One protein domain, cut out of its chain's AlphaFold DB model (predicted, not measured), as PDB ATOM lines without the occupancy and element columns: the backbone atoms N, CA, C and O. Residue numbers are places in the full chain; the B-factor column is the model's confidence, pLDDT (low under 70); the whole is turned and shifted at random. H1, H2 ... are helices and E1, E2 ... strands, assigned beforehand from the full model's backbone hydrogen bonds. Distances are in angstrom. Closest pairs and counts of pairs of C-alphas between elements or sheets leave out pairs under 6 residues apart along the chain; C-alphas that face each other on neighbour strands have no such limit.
ATOM      1  N   GLY A  18     212.289 195.869 177.923       94.00
ATOM      2  CA  GLY A  18     211.731 195.900 176.569       94.00
ATOM      3  C   GLY A  18     212.799 195.959 175.468       94.00
ATOM      4  O   GLY A  18     212.577 196.563 174.420       94.00
ATOM      5  N   VAL A  19     213.970 195.354 175.695       92.81
ATOM      6  CA  VAL A  19     215.073 195.277 174.719       92.81
ATOM      7  C   VAL A  19     215.341 193.833 174.313       92.81
ATOM      8  O   VAL A  19     214.889 192.887 174.951       92.81
ATOM      9  N   THR A  20     216.126 193.625 173.256       94.75
ATOM     10  CA  THR A  20     216.522 192.263 172.871       94.75
ATOM     11  C   THR A  20     217.550 191.681 173.846       94.75
ATOM     12  O   THR A  20     218.404 192.391 174.382       94.75
ATOM     13  N   VAL A  21     217.551 190.354 174.001       94.62
ATOM     14  CA  VAL A  21     218.593 189.624 174.752       94.62
ATOM     15  C   VAL A  21     219.995 189.932 174.206       94.62
ATOM     16  O   VAL A  21     220.962 189.995 174.969       94.62
ATOM     17  N   ASN A  22     220.111 190.176 172.895       94.31
ATOM     18  CA  ASN A  22     221.375 190.534 172.260       94.31
ATOM     19  C   ASN A  22     221.859 191.941 172.656       94.31
ATOM     20  O   ASN A  22     223.058 192.152 172.813       94.31
ATOM     21  N   THR A  23     220.948 192.887 172.901       93.62
ATOM     22  CA  THR A  23     221.290 194.208 173.450       93.62
ATOM     23  C   THR A  23     221.956 194.068 174.820       93.62
ATOM     24  O   THR A  23     223.044 194.601 175.034       93.62
ATOM     25  N   VAL A  24     221.369 193.266 175.714       94.94
ATOM     26  CA  VAL A  24     221.941 193.005 177.047       94.94
ATOM     27  C   VAL A  24     223.286 192.277 176.942       94.94
ATOM     28  O   VAL A  24     224.233 192.609 177.654       94.94
ATOM     29  N   LYS A  25     223.412 191.315 176.014       94.88
ATOM     30  CA  LYS A  25     224.694 190.660 175.708       94.88
ATOM     31  C   LYS A  25     225.748 191.675 175.250       94.88
ATOM     32  O   LYS A  25     226.878 191.613 175.711       94.88
ATOM     33  N   HIS A  26     225.395 192.629 174.393       94.81
ATOM     34  CA  HIS A  26     226.336 193.650 173.940       94.81
ATOM     35  C   HIS A  26     226.836 194.551 175.066       94.81
ATOM     36  O   HIS A  26     228.032 194.837 175.099       94.81
ATOM     37  N   TRP A  27     225.963 194.960 175.987       95.12
ATOM     38  CA  TRP A  27     226.380 195.713 177.172       95.12
ATOM     39  C   TRP A  27     227.303 194.902 178.082       95.12
ATOM     40  O   TRP A  27     228.207 195.467 178.685       95.12
ATOM     41  N   HIS A  28     227.107 193.587 178.170       94.69
ATOM     42  CA  HIS A  28     228.011 192.717 178.916       94.69
ATOM     43  C   HIS A  28     229.381 192.583 178.238       94.69
ATOM     44  O   HIS A  28     230.399 192.799 178.884       94.69
ATOM     45  N   ASP A  29     229.401 192.262 176.945       94.50
ATOM     46  CA  ASP A  29     230.638 191.938 176.229       94.50
ATOM     47  C   ASP A  29     231.502 193.177 175.954       94.50
ATOM     48  O   ASP A  29     232.725 193.090 175.891       94.50
ATOM     49  N   ARG A  30     230.864 194.330 175.707       93.38
ATOM     50  CA  ARG A  30     231.535 195.547 175.215       93.38
ATOM     51  C   ARG A  30     231.297 196.772 176.088       93.38
ATOM     52  O   ARG A  30     231.772 197.853 175.734       93.38
ATOM     53  N   GLY A  31     230.530 196.653 177.165       94.25
ATOM     54  CA  GLY A  31     230.057 197.811 177.911       94.25
ATOM     55  C   GLY A  31     229.103 198.699 177.104       94.25
ATOM     56  O   GLY A  31     228.742 198.409 175.957       94.25
ATOM     57  N   TRP A  32     228.722 199.831 177.688       92.69
ATOM     58  CA  TRP A  32     227.969 200.892 177.016       92.69
ATOM     59  C   TRP A  32     228.643 202.248 177.224       92.69
ATOM     60  O   TRP A  32     229.464 202.414 178.125       92.69
ATOM     61  N   LEU A  33     228.322 203.208 176.360       91.62
ATOM     62  CA  LEU A  33     228.772 204.588 176.512       91.62
ATOM     63  C   LEU A  33     227.774 205.329 177.397       91.62
ATOM     64  O   LEU A  33     226.593 205.396 177.064       91.62
ATOM     65  N   ALA A  34     228.264 205.877 178.500       90.12
ATOM     66  CA  ALA A  34     227.507 206.686 179.439       90.12
ATOM     67  C   ALA A  34     228.065 208.116 179.447       90.12
ATOM     68  O   ALA A  34     229.276 208.288 179.305       90.12
ATOM     69  N   PRO A  35     227.234 209.148 179.633       88.62
ATOM     70  CA  PRO A  35     227.725 210.507 179.831       88.62
ATOM     71  C   PRO A  35     228.557 210.602 181.122       88.62
ATOM     72  O   PRO A  35     228.182 210.041 182.155       88.62
ATOM     73  N   ASP A  36     229.680 211.319 181.071       88.12
ATOM     74  CA  ASP A  36     230.571 211.527 182.228       88.12
ATOM     75  C   ASP A  36     230.157 212.711 183.126       88.12
ATOM     76  O   ASP A  36     230.717 212.900 184.203       88.12
ATOM     77  N   GLY A  37     229.155 213.491 182.703       81.44
ATOM     78  CA  GLY A  37     228.668 214.683 183.404       81.44
ATOM     79  C   GLY A  37     229.428 215.975 183.082       81.44
ATOM     80  O   GLY A  37     228.956 217.043 183.456       81.44
ATOM     81  N   GLN A  38     230.544 215.903 182.349       83.75
ATOM     82  CA  GLN A  38     231.367 217.045 181.917       83.75
ATOM     83  C   GLN A  38     231.264 217.304 180.402       83.75
ATOM     84  O   GLN A  38     232.028 218.081 179.839       83.75
ATOM     85  N   LEU A  56     224.440 183.607 184.868       93.94
ATOM     86  CA  LEU A  56     224.927 184.972 185.038       93.94
ATOM     87  C   LEU A  56     223.747 185.926 185.255       93.94
ATOM     88  O   LEU A  56     222.836 185.986 184.422       93.94
ATOM     89  N   GLU A  57     223.786 186.676 186.350       95.50
ATOM     90  CA  GLU A  57     222.824 187.733 186.656       95.50
ATOM     91  C   GLU A  57     223.516 189.092 186.667       95.50
ATOM     92  O   GLU A  57     224.673 189.200 187.069       95.50
ATOM     93  N   TYR A  58     222.796 190.131 186.259       95.31
ATOM     94  CA  TYR A  58     223.299 191.492 186.129       95.31
ATOM     95  C   TYR A  58     222.579 192.418 187.095       95.31
ATOM     96  O   TYR A  58     221.372 192.282 187.306       95.31
ATOM     97  N   HIS A  59     223.320 193.368 187.650       95.19
ATOM     98  CA  HIS A  59     222.785 194.350 188.576       95.19
ATOM     99  C   HIS A  59     221.764 195.264 187.877       95.19
ATOM    100  O   HIS A  59     222.055 195.880 186.848       95.19
ATOM    101  N   LEU A  60     220.568 195.386 188.454       93.88
ATOM    102  CA  LEU A  60     219.437 196.089 187.846       93.88
ATOM    103  C   LEU A  60     219.732 197.567 187.571       93.88
ATOM    104  O   LEU A  60     219.373 198.070 186.512       93.88
ATOM    105  N   ALA A  61     220.410 198.267 188.483       93.25
ATOM    106  CA  ALA A  61     220.710 199.686 188.270       93.25
ATOM    107  C   ALA A  61     221.619 199.914 187.050       93.25
ATOM    108  O   ALA A  61     221.458 200.905 186.340       93.25
ATOM    109  N   ASP A  62     222.532 198.981 186.775       93.88
ATOM    110  CA  ASP A  62     223.450 199.085 185.641       93.88
ATOM    111  C   ASP A  62     222.700 198.789 184.337       93.88
ATOM    112  O   ASP A  62     222.898 199.473 183.340       93.88
ATOM    113  N   LEU A  63     221.776 197.820 184.370       94.81
ATOM    114  CA  LEU A  63     220.871 197.504 183.265       94.81
ATOM    115  C   LEU A  63     219.982 198.702 182.890       94.81
ATOM    116  O   LEU A  63     219.871 199.043 181.713       94.81
ATOM    117  N   VAL A  64     219.380 199.363 183.882       93.94
ATOM    118  CA  VAL A  64     218.538 200.552 183.671       93.94
ATOM    119  C   VAL A  64     219.366 201.735 183.162       93.94
ATOM    120  O   VAL A  64     218.928 202.446 182.260       93.94
ATOM    121  N   ALA A  65     220.575 201.941 183.695       92.94
ATOM    122  CA  ALA A  65     221.478 202.978 183.197       92.94
ATOM    123  C   ALA A  65     221.881 202.720 181.738       92.94
ATOM    124  O   ALA A  65     221.781 203.618 180.903       92.94
ATOM    125  N   ALA A  66     222.259 201.482 181.412       93.75
ATOM    126  CA  ALA A  66     222.634 201.090 180.061       93.75
ATOM    127  C   ALA A  66     221.488 201.285 179.059       93.75
ATOM    128  O   ALA A  66     221.726 201.805 177.966       93.75
ATOM    129  N   GLU A  67     220.251 200.928 179.428       94.31
ATOM    130  CA  GLU A  67     219.064 201.196 178.606       94.31
ATOM    131  C   GLU A  67     218.887 202.691 178.372       94.31
ATOM    132  O   GLU A  67     218.852 203.122 177.219       94.31
ATOM    133  N   ARG A  68     218.861 203.482 179.447       91.69
ATOM    134  CA  ARG A  68     218.637 204.928 179.381       91.69
ATOM    135  C   ARG A  68     219.668 205.619 178.493       91.69
ATOM    136  O   ARG A  68     219.306 206.448 177.653       91.69
ATOM    137  N   ASP A  69     220.940 205.285 178.677       91.00
ATOM    138  CA  ASP A  69     222.053 205.887 177.945       91.00
ATOM    139  C   ASP A  69     222.043 205.450 176.472       91.00
ATOM    140  O   ASP A  69     222.170 206.276 175.564       91.00
ATOM    141  N   THR A  70     221.784 204.164 176.212       87.19
ATOM    142  CA  THR A  70     221.682 203.630 174.844       87.19
ATOM    143  C   THR A  70     220.475 204.213 174.107       87.19
ATOM    144  O   THR A  70     220.582 204.583 172.939       87.19
ATOM    145  N   ARG A  71     219.328 204.362 174.778       82.44
ATOM    146  CA  ARG A  71     218.115 204.954 174.203       82.44
ATOM    147  C   ARG A  71     218.307 206.426 173.862       82.44
ATOM    148  O   ARG A  71     217.869 206.858 172.795       82.44
ATOM    149  N   ARG A  72     219.007 207.181 174.716       68.12
ATOM    150  CA  ARG A  72     219.414 208.560 174.408       68.12
ATOM    151  C   ARG A  72     220.343 208.622 173.194       68.12
ATOM    152  O   ARG A  72     220.191 209.524 172.379       68.12
ATOM    153  N   SER A  73     221.228 207.639 173.026       60.97
ATOM    154  CA  SER A  73     222.127 207.544 171.867       60.97
ATOM    155  C   SER A  73     221.400 207.198 170.553       60.97
ATOM    156  O   SER A  73     221.810 207.639 169.479       60.97
ATOM    157  N   THR A  74     220.270 206.482 170.604       52.31
ATOM    158  CA  THR A  74     219.467 206.146 169.409       52.31
ATOM    159  C   THR A  74     218.777 207.366 168.777       52.31
ATOM    160  O   THR A  74     218.536 207.365 167.569       52.31
ATOM    161  N   ASN A  75     218.547 208.451 169.531       45.53
ATOM    162  CA  ASN A  75     218.058 209.718 168.964       45.53
ATOM    163  C   ASN A  75     219.108 210.461 168.113       45.53
ATOM    164  O   ASN A  75     218.760 211.404 167.409       45.53
ATOM    165  N   SER A  76     220.366 210.008 168.081       45.50
ATOM    166  CA  SER A  76     221.416 210.600 167.238       45.50
ATOM    167  C   SER A  76     221.437 210.074 165.793       45.50
ATOM    168  O   SER A  76     222.331 210.430 165.032       45.50
TER     169      SER A  76
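What this domain is: This is residues 18 to 38 and 56 to 76 of the 90 residues of an uncharacterized protein of Micromonospora fluostatini (UniProt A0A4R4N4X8). One long helix, H2, has the short strand E1 packed on one side of it and the shorter helix H1 set crosswise close to it, while the strand E2 leads straight into its first residue. The two strands form no sheet: E1 is by H2, and E2 lies towards the other end of the longest axis. The printed part has 42 residues, with two named helices and two named strands in the order H1, E1, E2, H2, and its class is mixed, helices and strands. It is only just compact, close to loose, with a radius of gyration of the C-alphas of 10.5 A, and elongated, spanning 33 by 18 by 18 A.

Where its parts are: H2, residues 60 to 76, is 25.3 A long, from C-alpha 60 at (219.437, 196.089, 187.846) to C-alpha 76 at (221.416, 210.600, 167.238). E2, residues 56 to 59, measures 10.2 A. E1, residues 32 to 35, measures 10.0 A. H1, residues 21 to 30, is 14.2 A long and begins with C-alpha 21 at (218.593, 189.624, 174.752).

How they stand to each other: The closest C-alphas of H2 and E1, those of Asp 69 and Ala 34, are 5.7 A apart. H1 and H2 are close but not clearly touching; their closest C-alphas, those of Trp 27 and Ala 66, are 7.2 A apart. Their lines are about perpendicular, at 86 degrees. H1 and E1 meet only through their link, as do E2 and H2. E2 is apart from H1 and from E1. E1 and E2 pair with no named strand. Every O i to N i+4 pair is within hydrogen-bond range in H1, and 11 of 13 are in H2.

The domain as a whole: Residues 39 to 55 are cut out, and C-alphas 38 and 56, the two farthest apart in the domain, are 32.9 A apart across the cut. The links H1 to E1 and E2 to H2 are tight. The mean pLDDT of the printed part is 87.9, and residues 72 to 76, which belong to H2, are under 70.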